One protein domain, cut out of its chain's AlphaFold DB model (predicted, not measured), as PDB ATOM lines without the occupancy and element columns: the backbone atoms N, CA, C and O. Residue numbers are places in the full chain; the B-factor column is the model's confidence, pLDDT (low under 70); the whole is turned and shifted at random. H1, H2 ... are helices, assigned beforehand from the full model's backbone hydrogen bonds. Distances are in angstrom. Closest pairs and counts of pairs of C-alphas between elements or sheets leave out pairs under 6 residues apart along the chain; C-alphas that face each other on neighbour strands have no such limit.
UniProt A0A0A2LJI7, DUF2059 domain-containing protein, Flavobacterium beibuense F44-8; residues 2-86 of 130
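AT A GLANCE: This is residues 2 to 86 of the 130 residues of the protein "DUF2059 domain-containing protein" of Flavobacterium beibuense F44-8 (UniProt A0A0A2LJI7). A long helical hairpin, H2 and H3, has H1 across its open end and H4 side by side with H1; residues 2 to 8 stick out. The 85 printed residues hold four named helices, H1 to H4 in order, and no named strand: all helix. The whole is loose, radius of gyration of the C-alphas 16.8 A, spanning 59 by 30 by 16 A.

IN THESE COORDINATES: H1, residues 6 to 23, begins at C-alpha 6 (29.769, 34.325, -6.750) and measures 26.0 A. H2, residues 26 to 39, measures 20.1 A. H3, residues 46 to 71, measures 36.6 A. H4, residues 74 to 85, ends at C-alpha 85 (4.977, 23.091, -9.122).

HOW THE PARTS SIT: H1 touches H4 at a shallow tilt of 30 degrees; closest C-alphas, Phe 13 and His 74, 5.5 A. H1 touches H3 at a steep 61 degrees; Val 17 and Phe 68, closest C-alphas, 6.6 A. Hairpin H2 and H3 touch, closest C-alphas Ile 38 and Glu 46, 6.4 A. Backbone O i to N i+4 pairs are within hydrogen-bond range throughout H1, H2 and H4, and 21 of 22 in H3.

THE WHOLE: The printed part has no cut. Residues 2 to 9 have pLDDT under 70.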
ATOM      1  N   PRO A   2      32.049  34.798   5.718       45.38
ATOM      2  CA  PRO A   2      32.548  34.324   4.438       45.38
ATOM      3  C   PRO A   2      31.454  34.543   3.391       45.38
ATOM      4  O   PRO A   2      30.353  34.014   3.513       45.38
ATOM      5  N   VAL A   3      31.748  35.387   2.403       50.66
ATOM      6  CA  VAL A   3      30.906  35.578   1.222       50.66
ATOM      7  C   VAL A   3      31.032  34.294   0.406       50.66
ATOM      8  O   VAL A   3      32.141  33.919   0.025       50.66
ATOM      9  N   LEU A   4      29.925  33.572   0.207       50.56
ATOM     10  CA  LEU A   4      29.899  32.421  -0.697       50.56
ATOM     11  C   LEU A   4      30.426  32.858  -2.078       50.56
ATOM     12  O   LEU A   4      30.155  33.984  -2.500       50.56
ATOM     13  N   PRO A   5      31.201  32.019  -2.785       51.50
ATOM     14  CA  PRO A   5      31.800  32.424  -4.045       51.50
ATOM     15  C   PRO A   5      30.699  32.661  -5.085       51.50
ATOM     16  O   PRO A   5      29.915  31.757  -5.361       51.50
ATOM     17  N   VAL A   6      30.687  33.856  -5.685       60.41
ATOM     18  CA  VAL A   6      29.769  34.325  -6.750       60.41
ATOM     19  C   VAL A   6      29.505  33.257  -7.825       60.41
ATOM     20  O   VAL A   6      28.382  33.087  -8.279       60.41
ATOM     21  N   LYS A   7      30.509  32.429  -8.132       63.38
ATOM     22  CA  LYS A   7      30.413  31.311  -9.079       63.38
ATOM     23  C   LYS A   7      29.377  30.236  -8.695       63.38
ATOM     24  O   LYS A   7      28.693  29.714  -9.563       63.38
ATOM     25  N   ALA A   8      29.239  29.912  -7.407       62.91
ATOM     26  CA  ALA A   8      28.255  28.931  -6.940       62.91
ATOM     27  C   ALA A   8      26.816  29.472  -7.022       62.91
ATOM     28  O   ALA A   8      25.881  28.709  -7.257       62.91
ATOM     29  N   GLN A   9      26.648  30.789  -6.859       63.16
ATOM     30  CA  GLN A   9      25.366  31.462  -7.053       63.16
ATOM     31  C   GLN A   9      24.981  31.468  -8.540       63.16
ATOM     32  O   GLN A   9      23.859  31.082  -8.866       63.16
ATOM     33  N   ASP A  10      25.924  31.774  -9.434       79.44
ATOM     34  CA  ASP A  10      25.707  31.740 -10.887       79.44
ATOM     35  C   ASP A  10      25.322  30.340 -11.392       79.44
ATOM     36  O   ASP A  10      24.387  30.198 -12.182       79.44
ATOM     37  N   ASP A  11      25.995  29.290 -10.910       89.81
ATOM     38  CA  ASP A  11      25.687  27.906 -11.293       89.81
ATOM     39  C   ASP A  11      24.300  27.467 -10.786       89.81
ATOM     40  O   ASP A  11      23.569  26.760 -11.485       89.81
ATOM     41  N   SER A  12      23.900  27.917  -9.590       93.38
ATOM     42  CA  SER A  12      22.561  27.645  -9.050       93.38
ATOM     43  C   SER A  12      21.458  28.377  -9.819       93.38
ATOM     44  O   SER A  12      20.419  27.785 -10.104       93.38
ATOM     45  N   PHE A  13      21.704  29.623 -10.230       94.88
ATOM     46  CA  PHE A  13      20.742  30.404 -10.998       94.88
ATOM     47  C   PHE A  13      20.511  29.804 -12.386       94.88
ATOM     48  O   PHE A  13      19.369  29.587 -12.787       94.88
ATOM     49  N   LYS A  14      21.589  29.427 -13.083       95.50
ATOM     50  CA  LYS A  14      21.506  28.707 -14.363       95.50
ATOM     51  C   LYS A  14      20.726  27.410 -14.252       95.50
ATOM     52  O   LYS A  14      19.913  27.098 -15.119       95.50
ATOM     53  N   LYS A  15      20.959  26.637 -13.191       96.69
ATOM     54  CA  LYS A  15      20.233  25.386 -12.972       96.69
ATOM     55  C   LYS A  15      18.726  25.626 -12.860       96.69
ATOM     56  O   LYS A  15      17.966  24.929 -13.529       96.69
ATOM     57  N   ASP A  16      18.321  26.621 -12.080       97.38
ATOM     58  CA  ASP A  16      16.907  26.946 -11.888       97.38
ATOM     59  C   ASP A  16      16.285  27.506 -13.181       97.38
ATOM     60  O   ASP A  16      15.185  27.110 -13.556       97.38
ATOM     61  N   VAL A  17      17.007  28.328 -13.953       97.00
ATOM     62  CA  VAL A  17      16.557  28.765 -15.291       97.00
ATOM     63  C   VAL A  17      16.315  27.574 -16.222       97.00
ATOM     64  O   VAL A  17      15.283  27.504 -16.887       97.00
ATOM     65  N   ASN A  18      17.227  26.602 -16.247       95.88
ATOM     66  CA  ASN A  18      17.048  25.395 -17.054       95.88
ATOM     67  C   ASN A  18      15.856  24.547 -16.586       95.88
ATOM     68  O   ASN A  18      15.202  23.905 -17.408       95.88
ATOM     69  N   GLU A  19      15.563  24.517 -15.285       95.94
ATOM     70  CA  GLU A  19      14.356  23.875 -14.759       95.94
ATOM     71  C   GLU A  19      13.089  24.609 -15.207       95.94
ATOM     72  O   GLU A  19      12.161  23.971 -15.705       95.94
ATOM     73  N   LEU A  20      13.074  25.940 -15.121       95.31
ATOM     74  CA  LEU A  20      11.966  26.763 -15.600       95.31
ATOM     75  C   LEU A  20      11.672  26.510 -17.087       95.31
ATOM     76  O   LEU A  20      10.528  26.235 -17.443       95.31
ATOM     77  N   ILE A  21      12.694  26.531 -17.946       93.94
ATOM     78  CA  ILE A  21      12.548  26.287 -19.393       93.94
ATOM     79  C   ILE A  21      11.908  24.916 -19.667       93.94
ATOM     80  O   ILE A  21      11.058  24.791 -20.553       93.94
ATOM     81  N   LYS A  22      12.269  23.891 -18.883       92.19
ATOM     82  CA  LYS A  22      11.648  22.559 -18.967       92.19
ATOM     83  C   LYS A  22      10.190  22.580 -18.515       92.19
ATOM     84  O   LYS A  22       9.342  22.025 -19.199       92.19
ATOM     85  N   LEU A  23       9.874  23.239 -17.400       93.06
ATOM     86  CA  LEU A  23       8.499  23.336 -16.885       93.06
ATOM     87  C   LEU A  23       7.559  24.096 -17.834       93.06
ATOM     88  O   LEU A  23       6.369  23.781 -17.911       93.06
ATOM     89  N   MET A  24       8.101  25.055 -18.585       89.62
ATOM     90  CA  MET A  24       7.402  25.762 -19.659       89.62
ATOM     91  C   MET A  24       7.137  24.885 -20.893       89.62
ATOM     92  O   MET A  24       6.383  25.298 -21.766       89.62
ATOM     93  N   GLY A  25       7.740  23.696 -20.986       88.06
ATOM     94  CA  GLY A  25       7.598  22.761 -22.103       88.06
ATOM     95  C   GLY A  25       8.253  23.220 -23.408       88.06
ATOM     96  O   GLY A  25       7.839  22.818 -24.495       88.06
ATOM     97  N   VAL A  26       9.261  24.098 -23.322       86.75
ATOM     98  CA  VAL A  26      10.006  24.591 -24.497       86.75
ATOM     99  C   VAL A  26      10.742  23.445 -25.194       86.75
ATOM    100  O   VAL A  26      10.840  23.433 -26.420       86.75
ATOM    101  N   VAL A  27      11.240  22.473 -24.424       84.50
ATOM    102  CA  VAL A  27      11.961  21.306 -24.955       84.50
ATOM    103  C   VAL A  27      11.023  20.450 -25.801       84.50
ATOM    104  O   VAL A  27      11.342  20.166 -26.948       84.50
ATOM    105  N   GLU A  28       9.841  20.118 -25.289       86.81
ATOM    106  CA  GLU A  28       8.840  19.320 -25.996       86.81
ATOM    107  C   GLU A  28       8.385  19.988 -27.299       86.81
ATOM    108  O   GLU A  28       8.322  19.325 -28.331       86.81
ATOM    109  N   GLN A  29       8.129  21.303 -27.291       86.62
ATOM    110  CA  GLN A  29       7.792  22.036 -28.519       86.62
ATOM    111  C   GLN A  29       8.943  22.043 -29.536       86.62
ATOM    112  O   GLN A  29       8.716  21.959 -30.747       86.62
ATOM    113  N   THR A  30      10.180  22.162 -29.048       89.38
ATOM    114  CA  THR A  30      11.376  22.176 -29.896       89.38
ATOM    115  C   THR A  30      11.597  20.813 -30.544       89.38
ATOM    116  O   THR A  30      11.825  20.761 -31.751       89.38
ATOM    117  N   GLU A  31      11.465  19.722 -29.786       88.81
ATOM    118  CA  GLU A  31      11.575  18.353 -30.307       88.81
ATOM    119  C   GLU A  31      10.444  18.022 -31.285       88.81
ATOM    120  O   GLU A  31      10.722  17.521 -32.371       88.81
ATOM    121  N   HIS A  32       9.197  18.404 -30.987       88.88
ATOM    122  CA  HIS A  32       8.078  18.248 -31.928       88.88
ATOM    123  C   HIS A  32       8.364  18.940 -33.265       88.88
ATOM    124  O   HIS A  32       8.275  18.347 -34.336       88.88
ATOM    125  N   THR A  33       8.812  20.197 -33.205       88.88
ATOM    126  CA  THR A  33       9.178  20.959 -34.408       88.88
ATOM    127  C   THR A  33      10.368  20.333 -35.137       88.88
ATOM    128  O   THR A  33      10.429  20.363 -36.367       88.88
ATOM    129  N   ARG A  34      11.337  19.783 -34.398       92.50
ATOM    130  CA  ARG A  34      12.510  19.102 -34.950       92.50
ATOM    131  C   ARG A  34      12.092  17.870 -35.751       92.50
ATOM    132  O   ARG A  34      12.528  17.733 -36.893       92.50
ATOM    133  N   GLU A  35      11.244  17.017 -35.185       90.62
ATOM    134  CA  GLU A  35      10.715  15.820 -35.847       90.62
ATOM    135  C   GLU A  35       9.923  16.183 -37.109       90.62
ATOM    136  O   GLU A  35      10.225  15.668 -38.186       90.62
ATOM    137  N   ASP A  36       9.022  17.166 -37.020       88.75
ATOM    138  CA  ASP A  36       8.271  17.715 -38.159       88.75
ATOM    139  C   ASP A  36       9.187  18.148 -39.317       88.75
ATOM    140  O   ASP A  36       8.896  17.933 -40.501       88.75
ATOM    141  N   LYS A  37      10.316  18.789 -38.988       90.75
ATOM    142  CA  LYS A  37      11.291  19.235 -39.987       90.75
ATOM    143  C   LYS A  37      12.033  18.070 -40.615       90.75
ATOM    144  O   LYS A  37      12.211  18.101 -41.827       90.75
ATOM    145  N   ILE A  38      12.436  17.074 -39.833       91.69
ATOM    146  CA  ILE A  38      13.127  15.880 -40.338       91.69
ATOM    147  C   ILE A  38      12.211  15.095 -41.282       91.69
ATOM    148  O   ILE A  38      12.631  14.768 -42.388       91.69
ATOM    149  N   LEU A  39      10.939  14.904 -40.915       89.75
ATOM    150  CA  LEU A  39       9.935  14.232 -41.754       89.75
ATOM    151  C   LEU A  39       9.664  14.951 -43.087       89.75
ATOM    152  O   LEU A  39       9.149  14.350 -44.026       89.75
ATOM    153  N   SER A  40      10.008  16.236 -43.181       89.12
ATOM    154  CA  SER A  40       9.867  17.036 -44.402       89.12
ATOM    155  C   SER A  40      11.084  16.947 -45.339       89.12
ATOM    156  O   SER A  40      11.083  17.584 -46.395       89.12
ATOM    157  N   VAL A  41      12.138  16.215 -44.961       93.81
ATOM    158  CA  VAL A  41      13.374  16.051 -45.745       93.81
ATOM    159  C   VAL A  41      13.370  14.703 -46.464       93.81
ATOM    160  O   VAL A  41      12.775  13.735 -46.000       93.81
ATOM    161  N   SER A  42      14.021  14.629 -47.627       94.56
ATOM    162  CA  SER A  42      14.153  13.363 -48.343       94.56
ATOM    163  C   SER A  42      15.078  12.380 -47.600       94.56
ATOM    164  O   SER A  42      16.058  12.821 -46.988       94.56
ATOM    165  N   PRO A  43      14.818  11.057 -47.664       93.44
ATOM    166  CA  PRO A  43      15.565  10.065 -46.884       93.44
ATOM    167  C   PRO A  43      17.083  10.113 -47.099       93.44
ATOM    168  O   PRO A  43      17.859   9.921 -46.165       93.44
ATOM    169  N   GLU A  44      17.533  10.411 -48.320       95.06
ATOM    170  CA  GLU A  44      18.954  10.499 -48.658       95.06
ATOM    171  C   GLU A  44      19.683  11.679 -47.993       95.06
ATOM    172  O   GLU A  44      20.900  11.622 -47.820       95.06
ATOM    173  N   ASN A  45      18.953  12.724 -47.586       95.81
ATOM    174  CA  ASN A  45      19.504  13.926 -46.954       95.81
ATOM    175  C   ASN A  45      19.253  13.981 -45.438       95.81
ATOM    176  O   ASN A  45      19.803  14.849 -44.753       95.81
ATOM    177  N   GLU A  46      18.440  13.066 -44.904       93.88
ATOM    178  CA  GLU A  46      17.964  13.083 -43.519       93.88
ATOM    179  C   GLU A  46      19.116  13.138 -42.506       93.88
ATOM    180  O   GLU A  46      19.109  13.967 -41.596       93.88
ATOM    181  N   ALA A  47      20.149  12.309 -42.685       95.38
ATOM    182  CA  ALA A  47      21.261  12.207 -41.738       95.38
ATOM    183  C   ALA A  47      22.098  13.498 -41.648       95.38
ATOM    184  O   ALA A  47      22.435  13.953 -40.550       95.38
ATOM    185  N   GLU A  48      22.430  14.111 -42.791       96.00
ATOM    186  CA  GLU A  48      23.182  15.371 -42.820       96.00
ATOM    187  C   GLU A  48      22.343  16.522 -42.259       96.00
ATOM    188  O   GLU A  48      22.827  17.298 -41.423       96.00
ATOM    189  N   PHE A  49      21.074  16.599 -42.667       96.06
ATOM    190  CA  PHE A  49      20.139  17.608 -42.184       96.06
ATOM    191  C   PHE A  49      19.959  17.525 -40.667       96.06
ATOM    192  O   PHE A  49      20.119  18.532 -39.978       96.06
ATOM    193  N   THR A  50      19.713  16.325 -40.141       95.06
ATOM    194  CA  THR A  50      19.530  16.065 -38.707       95.06
ATOM    195  C   THR A  50      20.741  16.533 -37.908       95.06
ATOM    196  O   THR A  50      20.605  17.303 -36.959       95.06
ATOM    197  N   LYS A  51      21.954  16.181 -38.351       95.69
ATOM    198  CA  LYS A  51      23.199  16.622 -37.704       95.69
ATOM    199  C   LYS A  51      23.336  18.147 -37.682       95.69
ATOM    200  O   LYS A  51      23.797  18.729 -36.691       95.69
ATOM    201  N   LYS A  52      22.982  18.809 -38.787       95.19
ATOM    202  CA  LYS A  52      23.038  20.270 -38.880       95.19
ATOM    203  C   LYS A  52      21.996  20.919 -37.972       95.19
ATOM    204  O   LYS A  52      22.331  21.886 -37.288       95.19
ATOM    205  N   LEU A  53      20.783  20.375 -37.942       94.62
ATOM    206  CA  LEU A  53      19.689  20.833 -37.095       94.62
ATOM    207  C   LEU A  53      20.053  20.715 -35.611       94.62
ATOM    208  O   LEU A  53      19.956  21.706 -34.895       94.62
ATOM    209  N   ASP A  54      20.597  19.579 -35.174       93.31
ATOM    210  CA  ASP A  54      21.036  19.376 -33.784       93.31
ATOM    211  C   ASP A  54      22.094  20.389 -33.353       93.31
ATOM    212  O   ASP A  54      22.034  20.959 -32.264       93.31
ATOM    213  N   SER A  55      23.040  20.682 -34.246       94.56
ATOM    214  CA  SER A  55      24.065  21.696 -33.990       94.56
ATOM    215  C   SER A  55      23.458  23.095 -33.806       94.56
ATOM    216  O   SER A  55      23.953  23.881 -32.998       94.56
ATOM    217  N   LEU A  56      22.386  23.417 -34.538       93.88
ATOM    218  CA  LEU A  56      21.657  24.680 -34.388       93.88
ATOM    219  C   LEU A  56      20.836  24.715 -33.096       93.88
ATOM    220  O   LEU A  56      20.803  25.753 -32.436       93.88
ATOM    221  N   LEU A  57      20.227  23.594 -32.702       92.06
ATOM    222  CA  LEU A  57      19.447  23.495 -31.466       92.06
ATOM    223  C   LEU A  57      20.301  23.737 -30.218       92.06
ATOM    224  O   LEU A  57      19.837  24.379 -29.281       92.06
ATOM    225  N   VAL A  58      21.575  23.334 -30.222       91.56
ATOM    226  CA  VAL A  58      22.517  23.681 -29.139       91.56
ATOM    227  C   VAL A  58      22.669  25.200 -28.994       91.56
ATOM    228  O   VAL A  58      22.619  25.729 -27.882       91.56
ATOM    229  N   VAL A  59      22.833  25.919 -30.109       93.25
ATOM    230  CA  VAL A  59      22.968  27.386 -30.105       93.25
ATOM    231  C   VAL A  59      21.659  28.053 -29.682       93.25
ATOM    232  O   VAL A  59      21.680  28.996 -28.891       93.25
ATOM    233  N   TYR A  60      20.531  27.548 -30.179       92.00
ATOM    234  CA  TYR A  60      19.198  28.012 -29.811       92.00
ATOM    235  C   TYR A  60      18.942  27.864 -28.306       92.00
ATOM    236  O   TYR A  60      18.639  28.856 -27.646       92.00
ATOM    237  N   ASN A  61      19.157  26.673 -27.740       90.38
ATOM    238  CA  ASN A  61      18.936  26.403 -26.317       90.38
ATOM    239  C   ASN A  61      19.783  27.317 -25.427       90.38
ATOM    240  O   ASN A  61      19.278  27.874 -24.454       90.38
ATOM    241  N   LYS A  62      21.047  27.548 -25.806       92.12
ATOM    242  CA  LYS A  62      21.915  28.503 -25.109       92.12
ATOM    243  C   LYS A  62      21.358  29.930 -25.155       92.12
ATOM    244  O   LYS A  62      21.397  30.631 -24.152       92.12
ATOM    245  N   LYS A  63      20.826  30.369 -26.299       94.12
ATOM    246  CA  LYS A  63      20.225  31.706 -26.437       94.12
ATOM    247  C   LYS A  63      18.947  31.867 -25.620       94.12
ATOM    248  O   LYS A  63      18.721  32.945 -25.076       94.12
ATOM    249  N   VAL A  64      18.138  30.814 -25.516       92.62
ATOM    250  CA  VAL A  64      16.965  30.800 -24.635       92.62
ATOM    251  C   VAL A  64      17.411  30.923 -23.176       92.62
ATOM    252  O   VAL A  64      16.923  31.804 -22.479       92.62
ATOM    253  N   GLU A  65      18.378  30.120 -22.727       94.38
ATOM    254  CA  GLU A  65      18.932  30.215 -21.367       94.38
ATOM    255  C   GLU A  65      19.470  31.626 -21.059       94.38
ATOM    256  O   GLU A  65      19.084  32.224 -20.055       94.38
ATOM    257  N   GLU A  66      20.309  32.182 -21.943       94.56
ATOM    258  CA  GLU A  66      20.851  33.544 -21.822       94.56
ATOM    259  C   GLU A  66      19.737  34.589 -21.675       94.56
ATOM    260  O   GLU A  66      19.816  35.450 -20.803       94.56
ATOM    261  N   HIS A  67      18.664  34.482 -22.466       94.88
ATOM    262  CA  HIS A  67      17.534  35.402 -22.378       94.88
ATOM    263  C   HIS A  67      16.890  35.404 -20.986       94.88
ATOM    264  O   HIS A  67      16.621  36.471 -20.438       94.88
ATOM    265  N   PHE A  68      16.662  34.233 -20.386       94.25
ATOM    266  CA  PHE A  68      16.070  34.156 -19.048       94.25
ATOM    267  C   PHE A  68      17.025  34.656 -17.959       94.25
ATOM    268  O   PHE A  68      16.585  35.364 -17.055       94.25
ATOM    269  N   LEU A  69      18.322  34.355 -18.071       94.62
ATOM    270  CA  LEU A  69      19.346  34.865 -17.151       94.62
ATOM    271  C   LEU A  69      19.457  36.397 -17.182       94.62
ATOM    272  O   LEU A  69      19.740  37.009 -16.158       94.62
ATOM    273  N   GLU A  70      19.256  37.016 -18.347       95.25
ATOM    274  CA  GLU A  70      19.305  38.474 -18.517       95.25
ATOM    275  C   GLU A  70      18.021  39.181 -18.066       95.25
ATOM    276  O   GLU A  70      18.062  40.351 -17.677       95.25
ATOM    277  N   LYS A  71      16.867  38.515 -18.183       95.75
ATOM    278  CA  LYS A  71      15.550  39.137 -17.975       95.75
ATOM    279  C   LYS A  71      14.984  38.971 -16.580       95.75
ATOM    280  O   LYS A  71      14.163  39.796 -16.186       95.75
ATOM    281  N   TYR A  72      15.398  37.936 -15.866       95.19
ATOM    282  CA  TYR A  72      14.860  37.612 -14.557       95.19
ATOM    283  C   TYR A  72      15.961  37.616 -13.512       95.19
ATOM    284  O   TYR A  72      17.127  37.339 -13.785       95.19
ATOM    285  N   THR A  73      15.575  37.899 -12.282       96.44
ATOM    286  CA  THR A  73      16.398  37.616 -11.115       96.44
ATOM    287  C   THR A  73      16.241  36.156 -10.699       96.44
ATOM    288  O   THR A  73      15.267  35.479 -11.037       96.44
ATOM    289  N   HIS A  74      17.193  35.657  -9.909       96.62
ATOM    290  CA  HIS A  74      17.132  34.285  -9.403       96.62
ATOM    291  C   HIS A  74      15.889  34.035  -8.536       96.62
ATOM    292  O   HIS A  74      15.276  32.977  -8.639       96.62
ATOM    293  N   GLU A  75      15.475  35.012  -7.726       97.06
ATOM    294  CA  GLU A  75      14.279  34.883  -6.883       97.06
ATOM    295  C   GLU A  75      12.987  34.846  -7.708       97.06
ATOM    296  O   GLU A  75      12.133  33.999  -7.456       97.06
ATOM    297  N   GLU A  76      12.872  35.661  -8.764       97.81
ATOM    298  CA  GLU A  76      11.720  35.597  -9.675       97.81
ATOM    299  C   GLU A  76      11.624  34.233 -10.367       97.81
ATOM    300  O   GLU A  76      10.541  33.657 -10.453       97.81
ATOM    301  N   VAL A  77      12.754  33.667 -10.804       97.88
ATOM    302  CA  VAL A  77      12.773  32.317 -11.385       97.88
ATOM    303  C   VAL A  77      12.285  31.272 -10.380       97.88
ATOM    304  O   VAL A  77      11.463  30.428 -10.739       97.88
ATOM    305  N   LYS A  78      12.709  31.347  -9.114       97.62
ATOM    306  CA  LYS A  78      12.223  30.438  -8.060       97.62
ATOM    307  C   LYS A  78      10.723  30.577  -7.818       97.62
ATOM    308  O   LYS A  78      10.036  29.564  -7.666       97.62
ATOM    309  N   ASP A  79      10.199  31.799  -7.808       98.38
ATOM    310  CA  ASP A  79       8.766  32.045  -7.637       98.38
ATOM    311  C   ASP A  79       7.946  31.484  -8.805       98.38
ATOM    312  O   ASP A  79       6.906  30.850  -8.592       98.38
ATOM    313  N   ILE A  80       8.443  31.621 -10.036       97.44
ATOM    314  CA  ILE A  80       7.798  31.042 -11.218       97.44
ATOM    315  C   ILE A  80       7.843  29.505 -11.156       97.44
ATOM    316  O   ILE A  80       6.824  28.848 -11.376       97.44
ATOM    317  N   ILE A  81       8.980  28.905 -10.787       97.81
ATOM    318  CA  ILE A  81       9.096  27.449 -10.582       97.81
ATOM    319  C   ILE A  81       8.108  26.967  -9.514       97.81
ATOM    320  O   ILE A  81       7.444  25.940  -9.683       97.81
ATOM    321  N   LYS A  82       7.958  27.710  -8.414       98.06
ATOM    322  CA  LYS A  82       6.983  27.398  -7.364       98.06
ATOM    323  C   LYS A  82       5.552  27.418  -7.899       98.06
ATOM    324  O   LYS A  82       4.772  26.528  -7.554       98.06
ATOM    325  N   PHE A  83       5.210  28.381  -8.757       97.44
ATOM    326  CA  PHE A  83       3.925  28.388  -9.455       97.44
ATOM    327  C   PHE A  83       3.748  27.126 -10.305       97.44
ATOM    328  O   PHE A  83       2.753  26.426 -10.115       97.44
ATOM    329  N   TYR A  84       4.708  26.789 -11.169       96.06
ATOM    330  CA  TYR A  84       4.645  25.595 -12.022       96.06
ATOM    331  C   TYR A  84       4.529  24.286 -11.228       96.06
ATOM    332  O   TYR A  84       3.861  23.352 -11.664       96.06
ATOM    333  N   ASN A  85       5.093  24.237 -10.022       95.50
ATOM    334  CA  ASN A  85       4.977  23.091  -9.122       95.50
ATOM    335  C   ASN A  85       3.637  23.004  -8.363       95.50
ATOM    336  O   ASN A  85       3.329  21.955  -7.783       95.50
ATOM    337  N   SER A  86       2.822  24.061  -8.373       97.62
ATOM    338  CA  SER A  86       1.473  24.056  -7.792       97.62
ATOM    339  C   SER A  86       0.495  23.188  -8.604       97.62
ATOM    340  O   SER A  86       0.749  22.900  -9.775       97.62
TER     341      SER A  86